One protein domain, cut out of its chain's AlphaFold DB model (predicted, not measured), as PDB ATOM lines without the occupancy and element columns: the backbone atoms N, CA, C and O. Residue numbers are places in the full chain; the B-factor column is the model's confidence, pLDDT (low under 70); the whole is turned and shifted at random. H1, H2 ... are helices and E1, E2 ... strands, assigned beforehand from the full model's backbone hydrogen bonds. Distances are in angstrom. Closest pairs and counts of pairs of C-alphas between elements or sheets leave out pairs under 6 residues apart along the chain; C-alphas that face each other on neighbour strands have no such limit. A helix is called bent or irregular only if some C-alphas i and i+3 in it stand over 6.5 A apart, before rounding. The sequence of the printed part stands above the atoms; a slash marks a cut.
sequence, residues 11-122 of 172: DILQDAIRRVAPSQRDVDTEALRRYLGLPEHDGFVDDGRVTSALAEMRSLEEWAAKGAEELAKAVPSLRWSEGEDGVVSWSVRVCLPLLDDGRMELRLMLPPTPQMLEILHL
ATOM      1  N   ASP A  11     334.996 222.529 214.562       85.50
ATOM      2  CA  ASP A  11     336.399 222.746 214.178       85.50
ATOM      3  C   ASP A  11     337.325 221.710 214.832       85.50
ATOM      4  O   ASP A  11     338.178 221.108 214.178       85.50
ATOM      5  N   ILE A  12     337.121 221.456 216.130       86.88
ATOM      6  CA  ILE A  12     337.886 220.458 216.895       86.88
ATOM      7  C   ILE A  12     337.674 219.059 216.299       86.88
ATOM      8  O   ILE A  12     338.620 218.279 216.160       86.88
ATOM      9  N   LEU A  13     336.432 218.744 215.925       88.56
ATOM     10  CA  LEU A  13     336.061 217.473 215.314       88.56
ATOM     11  C   LEU A  13     336.671 217.325 213.917       88.56
ATOM     12  O   LEU A  13     337.169 216.253 213.586       88.56
ATOM     13  N   GLN A  14     336.701 218.394 213.117       88.62
ATOM     14  CA  GLN A  14     337.321 218.381 211.794       88.62
ATOM     15  C   GLN A  14     338.827 218.096 211.875       88.62
ATOM     16  O   GLN A  14     339.354 217.319 211.074       88.62
ATOM     17  N   ASP A  15     339.518 218.666 212.862       87.94
ATOM     18  CA  ASP A  15     340.931 218.372 213.100       87.94
ATOM     19  C   ASP A  15     341.150 216.924 213.563       87.94
ATOM     20  O   ASP A  15     342.066 216.258 213.072       87.94
ATOM     21  N   ALA A  16     340.292 216.395 214.438       88.00
ATOM     22  CA  ALA A  16     340.345 214.989 214.846       88.00
ATOM     23  C   ALA A  16     340.116 214.033 213.659       88.00
ATOM     24  O   ALA A  16     340.884 213.088 213.470       88.00
ATOM     25  N   ILE A  17     339.131 214.316 212.796       88.19
ATOM     26  CA  ILE A  17     338.871 213.539 211.571       88.19
ATOM     27  C   ILE A  17     340.101 213.548 210.659       88.19
ATOM     28  O   ILE A  17     340.499 212.498 210.162       88.19
ATOM     29  N   ARG A  18     340.763 214.698 210.474       87.62
ATOM     30  CA  ARG A  18     341.984 214.783 209.652       87.62
ATOM     31  C   ARG A  18     343.129 213.926 210.193       87.62
ATOM     32  O   ARG A  18     343.909 213.411 209.393       87.62
ATOM     33  N   ARG A  19     343.242 213.776 211.517       87.19
ATOM     34  CA  ARG A  19     344.254 212.909 212.143       87.19
ATOM     35  C   ARG A  19     343.930 211.428 211.972       87.19
ATOM     36  O   ARG A  19     344.824 210.641 211.677       87.19
ATOM     37  N   VAL A  20     342.667 211.064 212.169       88.06
ATOM     38  CA  VAL A  20     342.213 209.671 212.253       88.06
ATOM     39  C   VAL A  20     341.901 209.065 210.881       88.06
ATOM     40  O   VAL A  20     342.220 207.907 210.623       88.06
ATOM     41  N   ALA A  21     341.288 209.838 209.986       84.12
ATOM     42  CA  ALA A  21     340.768 209.383 208.699       84.12
ATOM     43  C   ALA A  21     341.087 210.390 207.572       84.12
ATOM     44  O   ALA A  21     340.180 210.960 206.964       84.12
ATOM     45  N   PRO A  22     342.372 210.596 207.221       78.44
ATOM     46  CA  PRO A  22     342.795 211.613 206.247       78.44
ATOM     47  C   PRO A  22     342.247 211.404 204.823       78.44
ATOM     48  O   PRO A  22     342.293 212.318 203.995       78.44
ATOM     49  N   SER A  23     341.748 210.205 204.509       77.44
ATOM     50  CA  SER A  23     341.136 209.864 203.222       77.44
ATOM     51  C   SER A  23     339.642 210.195 203.133       77.44
ATOM     52  O   SER A  23     339.114 210.234 202.022       77.44
ATOM     53  N   GLN A  24     338.956 210.458 204.250       75.56
ATOM     54  CA  GLN A  24     337.530 210.790 204.264       75.56
ATOM     55  C   GLN A  24     337.341 212.311 204.223       75.56
ATOM     56  O   GLN A  24     337.530 213.001 205.221       75.56
ATOM     57  N   ARG A  25     337.012 212.846 203.040       67.69
ATOM     58  CA  ARG A  25     336.869 214.298 202.814       67.69
ATOM     59  C   ARG A  25     335.438 214.823 202.960       67.69
ATOM     60  O   ARG A  25     335.290 215.999 203.267       67.69
ATOM     61  N   ASP A  26     334.441 213.953 202.814       76.44
ATOM     62  CA  ASP A  26     333.010 214.293 202.859       76.44
ATOM     63  C   ASP A  26     332.324 213.663 204.082       76.44
ATOM     64  O   ASP A  26     331.354 212.921 203.960       76.44
ATOM     65  N   VAL A  27     332.863 213.907 205.281       80.56
ATOM     66  CA  VAL A  27     332.210 213.495 206.535       80.56
ATOM     67  C   VAL A  27     331.301 214.622 207.014       80.56
ATOM     68  O   VAL A  27     331.772 215.744 207.206       80.56
ATOM     69  N   ASP A  28     330.024 214.323 207.257       85.25
ATOM     70  CA  ASP A  28     329.101 215.254 207.911       85.25
ATOM     71  C   ASP A  28     329.489 215.429 209.392       85.25
ATOM     72  O   ASP A  28     329.225 214.582 210.253       85.25
ATOM     73  N   THR A  29     330.158 216.546 209.686       86.38
ATOM     74  CA  THR A  29     330.641 216.888 211.027       86.38
ATOM     75  C   THR A  29     329.507 217.162 212.012       86.38
ATOM     76  O   THR A  29     329.671 216.885 213.200       86.38
ATOM     77  N   GLU A  30     328.346 217.640 211.557       84.75
ATOM     78  CA  GLU A  30     327.192 217.867 212.430       84.75
ATOM     79  C   GLU A  30     326.480 216.557 212.773       84.75
ATOM     80  O   GLU A  30     326.126 216.343 213.937       84.75
ATOM     81  N   ALA A  31     326.328 215.650 211.806       82.25
ATOM     82  CA  ALA A  31     325.813 214.308 212.070       82.25
ATOM     83  C   ALA A  31     326.716 213.555 213.060       82.25
ATOM     84  O   ALA A  31     326.226 213.017 214.056       82.25
ATOM     85  N   LEU A  32     328.039 213.603 212.865       86.50
ATOM     86  CA  LEU A  32     329.000 212.973 213.773       86.50
ATOM     87  C   LEU A  32     328.982 213.609 215.174       86.50
ATOM     88  O   LEU A  32     329.040 212.898 216.180       86.50
ATOM     89  N   ARG A  33     328.851 214.940 215.271       90.75
ATOM     90  CA  ARG A  33     328.712 215.647 216.556       90.75
ATOM     91  C   ARG A  33     327.476 215.175 217.321       90.75
ATOM     92  O   ARG A  33     327.575 214.896 218.517       90.75
ATOM     93  N   ARG A  34     326.326 215.075 216.642       87.25
ATOM     94  CA  ARG A  34     325.072 214.574 217.230       87.25
ATOM     95  C   ARG A  34     325.201 213.117 217.655       87.25
ATOM     96  O   ARG A  34     324.825 212.791 218.776       87.25
ATOM     97  N   TYR A  35     325.793 212.278 216.807       84.25
ATOM     98  CA  TYR A  35     326.023 210.861 217.085       84.25
ATOM     99  C   TYR A  35     326.893 210.647 218.333       84.25
ATOM    100  O   TYR A  35     326.574 209.832 219.197       84.25
ATOM    101  N   LEU A  36     327.957 211.438 218.485       86.75
ATOM    102  CA  LEU A  36     328.843 211.392 219.651       86.75
ATOM    103  C   LEU A  36     328.264 212.083 220.902       86.75
ATOM    104  O   LEU A  36     328.887 212.013 221.971       86.75
ATOM    105  N   GLY A  37     327.101 212.736 220.785       86.69
ATOM    106  CA  GLY A  37     326.445 213.478 221.864       86.69
ATOM    107  C   GLY A  37     327.226 214.714 222.315       86.69
ATOM    108  O   GLY A  37     327.203 215.061 223.496       86.69
ATOM    109  N   LEU A  38     327.974 215.348 221.407       88.75
ATOM    110  CA  LEU A  38     328.884 216.441 221.743       88.75
ATOM    111  C   LEU A  38     328.173 217.809 221.777       88.75
ATOM    112  O   LEU A  38     327.323 218.100 220.924       88.75
ATOM    113  N   PRO A  39     328.547 218.694 222.724       87.50
ATOM    114  CA  PRO A  39     328.019 220.053 222.776       87.50
ATOM    115  C   PRO A  39     328.495 220.871 221.569       87.50
ATOM    116  O   PRO A  39     329.507 220.559 220.947       87.50
ATOM    117  N   GLU A  40     327.788 221.954 221.256       85.25
ATOM    118  CA  GLU A  40     328.115 222.836 220.120       85.25
ATOM    119  C   GLU A  40     329.467 223.554 220.271       85.25
ATOM    120  O   GLU A  40     330.139 223.822 219.281       85.25
ATOM    121  N   HIS A  41     329.887 223.838 221.508       87.12
ATOM    122  CA  HIS A  41     331.110 224.587 221.803       87.12
ATOM    123  C   HIS A  41     331.970 223.865 222.838       87.12
ATOM    124  O   HIS A  41     331.432 223.269 223.774       87.12
ATOM    125  N   ASP A  42     333.293 223.997 222.698       82.69
ATOM    126  CA  ASP A  42     334.313 223.490 223.624       82.69
ATOM    127  C   ASP A  42     334.139 221.991 223.984       82.69
ATOM    128  O   ASP A  42     334.464 221.552 225.091       82.69
ATOM    129  N   GLY A  43     333.597 221.192 223.055       83.06
ATOM    130  CA  GLY A  43     333.402 219.757 223.227       83.06
ATOM    131  C   GLY A  43     334.725 218.995 223.258       83.06
ATOM    132  O   GLY A  43     335.639 219.263 222.480       83.06
ATOM    133  N   PHE A  44     334.824 218.015 224.155       84.94
ATOM    134  CA  PHE A  44     335.979 217.126 224.213       84.94
ATOM    135  C   PHE A  44     335.836 216.006 223.180       84.94
ATOM    136  O   PHE A  44     334.884 215.224 223.232       84.94
ATOM    137  N   VAL A  45     336.797 215.928 222.263       86.25
ATOM    138  CA  VAL A  45     336.841 214.932 221.190       86.25
ATOM    139  C   VAL A  45     337.982 213.959 221.466       86.25
ATOM    140  O   VAL A  45     339.128 214.373 221.623       86.25
ATOM    141  N   ASP A  46     337.654 212.671 221.523       89.06
ATOM    142  CA  ASP A  46     338.625 211.585 221.635       89.06
ATOM    143  C   ASP A  46     338.787 210.888 220.279       89.06
ATOM    144  O   ASP A  46     337.802 210.437 219.689       89.06
ATOM    145  N   ASP A  47     340.026 210.784 219.799       87.25
ATOM    146  CA  ASP A  47     340.349 210.239 218.474       87.25
ATOM    147  C   ASP A  47     339.908 208.763 218.345       87.25
ATOM    148  O   ASP A  47     339.427 208.345 217.288       87.25
ATOM    149  N   GLY A  48     339.984 207.981 219.430       84.56
ATOM    150  CA  GLY A  48     339.498 206.598 219.467       84.56
ATOM    151  C   GLY A  48     337.984 206.515 219.272       84.56
ATOM    152  O   GLY A  48     337.509 205.792 218.394       84.56
ATOM    153  N   ARG A  49     337.223 207.324 220.020       87.69
ATOM    154  CA  ARG A  49     335.761 207.425 219.865       87.69
ATOM    155  C   ARG A  49     335.342 207.902 218.476       87.69
ATOM    156  O   ARG A  49     334.364 207.387 217.943       87.69
ATOM    157  N   VAL A  50     336.070 208.852 217.887       87.25
ATOM    158  CA  VAL A  50     335.818 209.316 216.511       87.25
ATOM    159  C   VAL A  50     336.041 208.186 215.510       87.25
ATOM    160  O   VAL A  50     335.199 207.972 214.644       87.25
ATOM    161  N   THR A  51     337.126 207.418 215.657       87.75
ATOM    162  CA  THR A  51     337.421 206.273 214.778       87.75
ATOM    163  C   THR A  51     336.290 205.244 214.798       87.75
ATOM    164  O   THR A  51     335.805 204.838 213.741       87.75
ATOM    165  N   SER A  52     335.856 204.840 215.996       82.94
ATOM    166  CA  SER A  52     334.769 203.871 216.166       82.94
ATOM    167  C   SER A  52     333.452 204.393 215.601       82.94
ATOM    168  O   SER A  52     332.807 203.691 214.830       82.94
ATOM    169  N   ALA A  53     333.096 205.647 215.894       86.31
ATOM    170  CA  ALA A  53     331.866 206.248 215.388       86.31
ATOM    171  C   ALA A  53     331.832 206.329 213.856       86.31
ATOM    172  O   ALA A  53     330.818 205.992 213.253       86.31
ATOM    173  N   LEU A  54     332.941 206.702 213.208       86.12
ATOM    174  CA  LEU A  54     333.028 206.723 211.744       86.12
ATOM    175  C   LEU A  54     332.870 205.325 211.132       86.12
ATOM    176  O   LEU A  54     332.218 205.171 210.100       86.12
ATOM    177  N   ALA A  55     333.456 204.301 211.759       82.56
ATOM    178  CA  ALA A  55     333.309 202.918 211.308       82.56
ATOM    179  C   ALA A  55     331.864 202.418 211.470       82.56
ATOM    180  O   ALA A  55     331.322 201.799 210.554       82.56
ATOM    181  N   GLU A  56     331.225 202.726 212.599       82.81
ATOM    182  CA  GLU A  56     329.836 202.359 212.878       82.81
ATOM    183  C   GLU A  56     328.866 203.062 211.919       82.81
ATOM    184  O   GLU A  56     328.058 202.388 211.280       82.81
ATOM    185  N   MET A  57     328.992 204.377 211.726       79.75
ATOM    186  CA  MET A  57     328.161 205.134 210.780       79.75
ATOM    187  C   MET A  57     328.302 204.607 209.348       79.75
ATOM    188  O   MET A  57     327.301 204.359 208.681       79.75
ATOM    189  N   ARG A  58     329.529 204.319 208.902       79.81
ATOM    190  CA  ARG A  58     329.764 203.723 207.582       79.81
ATOM    191  C   ARG A  58     329.142 202.332 207.448       79.81
ATOM    192  O   ARG A  58     328.584 202.008 206.405       79.81
ATOM    193  N   SER A  59     329.225 201.504 208.490       75.31
ATOM    194  CA  SER A  59     328.596 200.178 208.477       75.31
ATOM    195  C   SER A  59     327.069 200.266 208.385       75.31
ATOM    196  O   SER A  59     326.447 199.459 207.697       75.31
ATOM    197  N   LEU A  60     326.469 201.283 209.015       71.69
ATOM    198  CA  LEU A  60     325.037 201.561 208.934       71.69
ATOM    199  C   LEU A  60     324.628 202.028 207.532       71.69
ATOM    200  O   LEU A  60     323.623 201.547 207.018       71.69
ATOM    201  N   GLU A  61     325.409 202.898 206.889       71.88
ATOM    202  CA  GLU A  61     325.168 203.343 205.508       71.88
ATOM    203  C   GLU A  61     325.295 202.188 204.502       71.88
ATOM    204  O   GLU A  61     324.427 201.986 203.652       71.88
ATOM    205  N   GLU A  62     326.356 201.384 204.616       71.81
ATOM    206  CA  GLU A  62     326.561 200.205 203.770       71.81
ATOM    207  C   GLU A  62     325.434 199.172 203.973       71.81
ATOM    208  O   GLU A  62     324.971 198.551 203.006       71.81
ATOM    209  N   TRP A  63     324.934 199.031 205.206       63.38
ATOM    210  CA  TRP A  63     323.765 198.215 205.523       63.38
ATOM    211  C   TRP A  63     322.470 198.789 204.938       63.38
ATOM    212  O   TRP A  63     321.706 198.044 204.323       63.38
ATOM    213  N   ALA A  64     322.217 200.091 205.074       67.12
ATOM    214  CA  ALA A  64     321.019 200.727 204.531       67.12
ATOM    215  C   ALA A  64     320.968 200.572 203.004       67.12
ATOM    216  O   ALA A  64     319.919 200.257 202.441       67.12
ATOM    217  N   ALA A  65     322.123 200.677 202.342       69.56
ATOM    218  CA  ALA A  65     322.235 200.542 200.895       69.56
ATOM    219  C   ALA A  65     322.037 199.107 200.369       69.56
ATOM    220  O   ALA A  65     321.570 198.942 199.243       69.56
ATOM    221  N   LYS A  66     322.426 198.064 201.121       67.00
ATOM    222  CA  LYS A  66     322.445 196.666 200.619       67.00
ATOM    223  C   LYS A  66     321.732 195.655 201.513       67.00
ATOM    224  O   LYS A  66     321.057 194.753 201.021       67.00
ATOM    225  N   GLY A  67     321.887 195.785 202.825       63.56
ATOM    226  CA  GLY A  67     321.329 194.869 203.818       63.56
ATOM    227  C   GLY A  67     319.809 194.946 203.913       63.56
ATOM    228  O   GLY A  67     319.158 193.912 204.041       63.56
ATOM    229  N   ALA A  68     319.226 196.140 203.786       64.50
ATOM    230  CA  ALA A  68     317.777 196.320 203.864       64.50
ATOM    231  C   ALA A  68     317.019 195.558 202.757       64.50
ATOM    232  O   ALA A  68     315.966 194.967 203.008       64.50
ATOM    233  N   GLU A  69     317.571 195.523 201.542       67.12
ATOM    234  CA  GLU A  69     316.946 194.868 200.390       67.12
ATOM    235  C   GLU A  69     317.043 193.335 200.475       67.12
ATOM    236  O   GLU A  69     316.057 192.629 200.250       67.12
ATOM    237  N   GLU A  70     318.202 192.804 200.872       66.81
ATOM    238  CA  GLU A  70     318.396 191.365 201.110       66.81
ATOM    239  C   GLU A  70     317.558 190.863 202.292       66.81
ATOM    240  O   GLU A  70     316.936 189.799 202.231       66.81
ATOM    241  N   LEU A  71     317.449 191.663 203.349       65.19
ATOM    242  CA  LEU A  71     316.637 191.318 204.504       65.19
ATOM    243  C   LEU A  71     315.134 191.336 204.178       65.19
ATOM    244  O   LEU A  71     314.393 190.476 204.658       65.19
ATOM    245  N   ALA A  72     314.681 192.244 203.309       65.56
ATOM    246  CA  ALA A  72     313.309 192.240 202.803       65.56
ATOM    247  C   ALA A  72     312.989 190.980 201.971       65.56
ATOM    248  O   ALA A  72     311.855 190.494 202.013       65.56
ATOM    249  N   LYS A  73     313.975 190.412 201.258       68.81
ATOM    250  CA  LYS A  73     313.829 189.122 200.558       68.81
ATOM    251  C   LYS A  73     313.742 187.950 201.540       68.81
ATOM    252  O   LYS A  73     312.926 187.054 201.340       68.81
ATOM    253  N   ALA A  74     314.564 187.956 202.591       66.69
ATOM    254  CA  ALA A  74     314.616 186.881 203.582       66.69
ATOM    255  C   ALA A  74     313.398 186.865 204.523       66.69
ATOM    256  O   ALA A  74     312.914 185.795 204.894       66.69
ATOM    257  N   VAL A  75     312.878 188.039 204.891       67.81
ATOM    258  CA  VAL A  75     311.726 188.194 205.790       67.81
ATOM    259  C   VAL A  75     310.682 189.098 205.123       67.81
ATOM    260  O   VAL A  75     310.646 190.300 205.375       67.81
ATOM    261  N   PRO A  76     309.766 188.544 204.306       68.88
ATOM    262  CA  PRO A  76     308.792 189.342 203.548       68.88
ATOM    263  C   PRO A  76     307.824 190.169 204.413       68.88
ATOM    264  O   PRO A  76     307.180 191.104 203.925       68.88
ATOM    265  N   SER A  77     307.676 189.812 205.693       70.88
ATOM    266  CA  SER A  77     306.867 190.538 206.677       70.88
ATOM    267  C   SER A  77     307.622 191.660 207.393       70.88
ATOM    268  O   SER A  77     307.006 192.407 208.157       70.88
ATOM    269  N   LEU A  78     308.928 191.795 207.147       68.88
ATOM    270  CA  LEU A  78     309.728 192.911 207.614       68.88
ATOM    271  C   LEU A  78     309.410 194.154 206.774       68.88
ATOM    272  O   LEU A  78     309.275 194.111 205.548       68.88
ATOM    273  N   ARG A  79     309.272 195.284 207.450       71.44
ATOM    274  CA  ARG A  79     309.208 196.618 206.860       71.44
ATOM    275  C   ARG A  79     310.301 197.449 207.501       71.44
ATOM    276  O   ARG A  79     310.430 197.433 208.723       71.44
ATOM    277  N   TRP A  80     311.056 198.161 206.683       67.69
ATOM    278  CA  TRP A  80     312.098 199.075 207.127       67.69
ATOM    279  C   TRP A  80     311.731 200.494 206.693       67.69
ATOM    280  O   TRP A  80     311.054 200.681 205.680       67.69
ATOM    281  N   SER A  81     312.137 201.477 207.486       67.81
ATOM    282  CA  SER A  81     312.013 202.892 207.159       67.81
ATOM    283  C   SER A  81     313.174 203.664 207.761       67.81
ATOM    284  O   SER A  81     313.484 203.515 208.946       67.81
ATOM    285  N   GLU A  82     313.782 204.507 206.941       62.50
ATOM    286  CA  GLU A  82     314.767 205.496 207.355       62.50
ATOM    287  C   GLU A  82     314.040 206.810 207.660       62.50
ATOM    288  O   GLU A  82     313.261 207.301 206.841       62.50
ATOM    289  N   GLY A  83     314.199 207.318 208.883       70.06
ATOM    290  CA  GLY A  83     313.663 208.623 209.275       70.06
ATOM    291  C   GLY A  83     314.513 209.777 208.736       70.06
ATOM    292  O   GLY A  83     315.653 209.569 208.337       70.06
ATOM    293  N   GLU A  84     313.986 211.006 208.782       62.62
ATOM    294  CA  GLU A  84     314.700 212.219 208.323       62.62
ATOM    295  C   GLU A  84     316.053 212.445 209.026       62.62
ATOM    296  O   GLU A  84     316.945 213.057 208.450       62.62
ATOM    297  N   ASP A  85     316.234 211.900 210.233       65.69
ATOM    298  CA  ASP A  85     317.474 211.992 211.014       65.69
ATOM    299  C   ASP A  85     318.476 210.849 210.732       65.69
ATOM    300  O   ASP A  85     319.411 210.643 211.507       65.69
ATOM    301  N   GLY A  86     318.258 210.036 209.692       61.00
ATOM    302  CA  GLY A  86     319.076 208.845 209.405       61.00
ATOM    303  C   GLY A  86     318.862 207.696 210.400       61.00
ATOM    304  O   GLY A  86     319.581 206.696 210.398       61.00
ATOM    305  N   VAL A  87     317.859 207.811 211.279       65.19
ATOM    306  CA  VAL A  87     317.505 206.752 212.225       65.19
ATOM    307  C   VAL A  87     316.773 205.642 211.481       65.19
ATOM    308  O   VAL A  87     315.650 205.810 211.000       65.19
ATOM    309  N   VAL A  88     317.405 204.473 211.437       63.25
ATOM    310  CA  VAL A  88     316.825 203.260 210.866       63.25
ATOM    311  C   VAL A  88     315.841 202.644 211.856       63.25
ATOM    312  O   VAL A  88     316.199 202.243 212.966       63.25
ATOM    313  N   SER A  89     314.591 202.502 211.425       67.69
ATOM    314  CA  SER A  89     313.546 201.786 212.155       67.69
ATOM    315  C   SER A  89     313.071 200.581 211.349       67.69
ATOM    316  O   SER A  89     312.966 200.624 210.122       67.69
ATOM    317  N   TRP A  90     312.778 199.481 212.036       68.81
ATOM    318  CA  TRP A  90     312.259 198.278 211.403       68.81
ATOM    319  C   TRP A  90     311.090 197.707 212.198       68.81
ATOM    320  O   TRP A  90     310.977 197.880 213.412       68.81
ATOM    321  N   SER A  91     310.176 197.059 211.480       68.38
ATOM    322  CA  SER A  91     309.000 196.415 212.047       68.38
ATOM    323  C   SER A  91     308.777 195.055 211.405       68.38
ATOM    324  O   SER A  91     308.791 194.930 210.182       68.38
ATOM    325  N   VAL A  92     308.577 194.031 212.232       69.50
ATOM    326  CA  VAL A  92     308.248 192.673 211.783       69.50
ATOM    327  C   VAL A  92     306.812 192.373 212.165       69.50
ATOM    328  O   VAL A  92     306.420 192.574 213.317       69.50
ATOM    329  N   ARG A  93     306.046 191.847 211.207       66.69
ATOM    330  CA  ARG A  93     304.733 191.256 211.466       66.69
ATOM    331  C   ARG A  93     304.880 189.748 211.678       66.69
ATOM    332  O   ARG A  93     305.338 189.045 210.774       66.69
ATOM    333  N   VAL A  94     304.478 189.258 212.852       61.72
ATOM    334  CA  VAL A  94     304.454 187.821 213.185       61.72
ATOM    335  C   VAL A  94     303.019 187.389 213.475       61.72
ATOM    336  O   VAL A  94     302.356 187.979 214.327       61.72
ATOM    337  N   CYS A  95     302.545 186.350 212.783       56.41
ATOM    338  CA  CYS A  95     301.274 185.692 213.087       56.41
ATOM    339  C   CYS A  95     301.541 184.522 214.042       56.41
ATOM    340  O   CYS A  95     302.170 183.540 213.646       56.41
ATOM    341  N   LEU A  96     301.083 184.619 215.292       56.44
ATOM    342  CA  LEU A  96     301.218 183.550 216.285       56.44
ATOM    343  C   LEU A  96     299.935 182.695 216.310       56.44
ATOM    344  O   LEU A  96     298.870 183.237 216.598       56.44
ATOM    345  N   PRO A  97     300.003 181.376 216.050       52.97
ATOM    346  CA  PRO A  97     298.819 180.513 215.940       52.97
ATOM    347  C   PRO A  97     298.239 180.045 217.291       52.97
ATOM    348  O   PRO A  97     297.453 179.108 217.319       52.97
ATOM    349  N   LEU A  98     298.645 180.645 218.415       52.66
ATOM    350  CA  LEU A  98     298.390 180.123 219.770       52.66
ATOM    351  C   LEU A  98     297.127 180.661 220.459       52.66
ATOM    352  O   LEU A  98     296.873 180.297 221.603       52.66
ATOM    353  N   LEU A  99     296.340 181.506 219.796       51.94
ATOM    354  CA  LEU A  99     295.076 182.018 220.326       51.94
ATOM    355  C   LEU A  99     293.999 181.839 219.261       51.94
ATOM    356  O   LEU A  99     294.158 182.307 218.128       51.94
ATOM    357  N   ASP A 100     292.956 181.105 219.647       47.22
ATOM    358  CA  ASP A 100     291.806 180.758 218.822       47.22
ATOM    359  C   ASP A 100     291.330 181.993 218.039       47.22
ATOM    360  O   ASP A 100     291.168 183.078 218.594       47.22
ATOM    361  N   ASP A 101     291.189 181.823 216.724       53.00
ATOM    362  CA  ASP A 101     290.753 182.801 215.711       53.00
ATOM    363  C   ASP A 101     291.842 183.568 214.942       53.00
ATOM    364  O   ASP A 101     291.514 184.245 213.966       53.00
ATOM    365  N   GLY A 102     293.134 183.423 215.262       52.47
ATOM    366  CA  GLY A 102     294.222 183.804 214.340       52.47
ATOM    367  C   GLY A 102     294.342 185.305 214.022       52.47
ATOM    368  O   GLY A 102     294.805 185.672 212.941       52.47
ATOM    369  N   ARG A 103     293.915 186.186 214.938       53.94
ATOM    370  CA  ARG A 103     293.809 187.641 214.689       53.94
ATOM    371  C   ARG A 103     294.718 188.537 215.525       53.94
ATOM    372  O   ARG A 103     294.556 189.754 215.468       53.94
ATOM    373  N   MET A 104     295.668 187.996 216.285       51.44
ATOM    374  CA  MET A 104     296.596 188.854 217.024       51.44
ATOM    375  C   MET A 104     297.822 189.187 216.171       51.44
ATOM    376  O   MET A 104     298.634 188.322 215.849       51.44
ATOM    377  N   GLU A 105     297.940 190.460 215.799       56.41
ATOM    378  CA  GLU A 105     299.095 191.010 215.097       56.41
ATOM    379  C   GLU A 105     300.084 191.579 216.114       56.41
ATOM    380  O   GLU A 105     299.813 192.593 216.756       56.41
ATOM    381  N   LEU A 106     301.238 190.926 216.270       52.19
ATOM    382  CA  LEU A 106     302.329 191.469 217.073       52.19
ATOM    383  C   LEU A 106     303.216 192.341 216.178       52.19
ATOM    384  O   LEU A 106     303.825 191.841 215.231       52.19
ATOM    385  N   ARG A 107     303.288 193.637 216.496       58.97
ATOM    386  CA  ARG A 107     304.213 194.587 215.871       58.97
ATOM    387  C   ARG A 107     305.348 194.885 216.839       58.97
ATOM    388  O   ARG A 107     305.141 195.532 217.861       58.97
ATOM    389  N   LEU A 108     306.545 194.420 216.504       60.50
ATOM    390  CA  LEU A 108     307.756 194.749 217.249       60.50
ATOM    391  C   LEU A 108     308.380 196.004 216.636       60.50
ATOM    392  O   LEU A 108     308.668 196.020 215.442       60.50
ATOM    393  N   MET A 109     308.547 197.046 217.450       61.53
ATOM    394  CA  MET A 109     309.260 198.276 217.103       61.53
ATOM    395  C   MET A 109     310.498 198.332 217.990       61.53
ATOM    396  O   MET A 109     310.403 198.680 219.165       61.53
ATOM    397  N   LEU A 110     311.640 197.914 217.456       61.56
ATOM    398  CA  LEU A 110     312.895 197.862 218.199       61.56
ATOM    399  C   LEU A 110     313.959 198.618 217.400       61.56
ATOM    400  O   LEU A 110     314.049 198.409 216.188       61.56
ATOM    401  N   PRO A 111     314.760 199.493 218.032       59.25
ATOM    402  CA  PRO A 111     315.933 200.037 217.368       59.25
ATOM    403  C   PRO A 111     316.913 198.888 217.068       59.25
ATOM    404  O   PRO A 111     317.035 197.963 217.879       59.25
ATOM    405  N   PRO A 112     317.590 198.895 215.908       64.75
ATOM    406  CA  PRO A 112     318.596 197.886 215.605       64.75
ATOM    407  C   PRO A 112     319.723 197.965 216.642       64.75
ATOM    408  O   PRO A 112     320.299 199.025 216.874       64.75
ATOM    409  N   THR A 113     320.016 196.841 217.296       62.31
ATOM    410  CA  THR A 113     321.162 196.737 218.208       62.31
ATOM    411  C   THR A 113     322.410 196.294 217.433       62.31
ATOM    412  O   THR A 113     322.272 195.583 216.435       62.31
ATOM    413  N   PRO A 114     323.631 196.635 217.887       59.81
ATOM    414  CA  PRO A 114     324.869 196.233 217.207       59.81
ATOM    415  C   PRO A 114     324.983 194.712 216.996       59.81
ATOM    416  O   PRO A 114     325.355 194.251 215.923       59.81
ATOM    417  N   GLN A 115     324.541 193.917 217.976       56.25
ATOM    418  CA  GLN A 115     324.517 192.447 217.902       56.25
ATOM    419  C   GLN A 115     323.548 191.914 216.832       56.25
ATOM    420  O   GLN A 115     323.788 190.873 216.226       56.25
ATOM    421  N   MET A 116     322.444 192.621 216.570       59.44
ATOM    422  CA  MET A 116     321.512 192.260 215.496       59.44
ATOM    423  C   MET A 116     322.087 192.571 214.116       59.44
ATOM    424  O   MET A 116     321.804 191.839 213.169       59.44
ATOM    425  N   LEU A 117     322.921 193.608 214.002       57.41
ATOM    426  CA  LEU A 117     323.654 193.896 212.772       57.41
ATOM    427  C   LEU A 117     324.689 192.796 212.486       57.41
ATOM    428  O   LEU A 117     324.828 192.388 211.341       57.41
ATOM    429  N   GLU A 118     325.360 192.240 213.499       52.56
ATOM    430  CA  GLU A 118     326.311 191.124 213.327       52.56
ATOM    431  C   GLU A 118     325.664 189.839 212.786       52.56
ATOM    432  O   GLU A 118     326.240 189.182 211.918       52.56
ATOM    433  N   ILE A 119     324.446 189.497 213.225       54.50
ATOM    434  CA  ILE A 119     323.705 188.323 212.716       54.50
ATOM    435  C   ILE A 119     323.421 188.455 211.210       54.50
ATOM    436  O   ILE A 119     323.369 187.453 210.497       54.50
ATOM    437  N   LEU A 120     323.289 189.687 210.713       50.47
ATOM    438  CA  LEU A 120     323.086 189.992 209.295       50.47
ATOM    439  C   LEU A 120     324.394 190.007 208.482       50.47
ATOM    440  O   LEU A 120     324.339 189.943 207.258       50.47
ATOM    441  N   HIS A 121     325.556 190.056 209.144       44.50
ATOM    442  CA  HIS A 121     326.885 189.982 208.522       44.50
ATOM    443  C   HIS A 121     327.440 188.553 208.431       44.50
ATOM    444  O   HIS A 121     328.513 188.352 207.857       44.50
ATOM    445  N   LEU A 122     326.738 187.546 208.967       38.28
ATOM    446  CA  LEU A 122     327.115 186.154 208.738       38.28
ATOM    447  C   LEU A 122     327.016 185.865 207.234       38.28
ATOM    448  O   LEU A 122     325.927 185.999 206.667       38.28
TER     449      LEU A 122
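This is residues 11 to 122 of the 172 residues of an uncharacterized protein of Microvirga sp. BSC39 (UniProt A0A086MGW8). A long kinked helix, H3, forms a spine, with the short helices H1 and H2 crossing its first part as a loose helical head and a narrow three-stranded sheet over its last part. The loop at residues 97 to 102 sticks out beyond the sheet, and short H4 lies beside H3. The 112 printed residues include four named helices and three named strands, in the order H1 H2 H3 E1 E2 E3 H4; the class is mixed, and the antiparallel sheet runs E1 E2 E3. The whole is loose, radius of gyration of the C-alphas 18.6 A, a rod spanning 61 by 27 by 22 A.

H1, residues 11 to 20, begins at C-alpha 11 (336.399, 222.746, 214.178). H2 is residues 29 to 35. H3, residues 47 to 74, is 37.8 A long, kinked by 49 degrees near residue 66, and only just irregular: C-alphas 65 and 68 are 6.8 A apart. E1 is residues 78 to 82, E2 residues 88 to 95 at 23.6 A, E3 residues 105 to 110. H4, residues 114 to 120, ends at C-alpha 120 (323.086, 189.992, 209.295).

H1 touches residues 47 to 51 of H3, about perpendicular at 78 degrees; the closest C-alphas, of Ala 16 and Asp 47, are 6.0 A apart. H2 only just touches H3, with 3 pairs of C-alphas within 8 A, closest Leu 32 and Ala 53 at 7.5 A. The strands form a meander, each the antiparallel neighbour of the one before. In the hairpin E1 and E2, N 79 and O 91 are 2.8 A apart, within hydrogen-bond range; the hairpin E2 and E3 has no such pair. H3 is on one face of the sheet, two layers, at a height of 10.3 A. H4 is close to H3 but not clearly touching. Every O i to N i+4 pair is within range in H1 and H2, 22 of 24 in H3 and 2 of 3 in H4.

The C-alphas of Asp 15 and Asp 100 are farthest apart, 62.1 A. The printed part has no cut; the link H2 to H3 is long. Mean pLDDT of the printed part is 71.7, and 58 residues are under 70, among them 84 to 122.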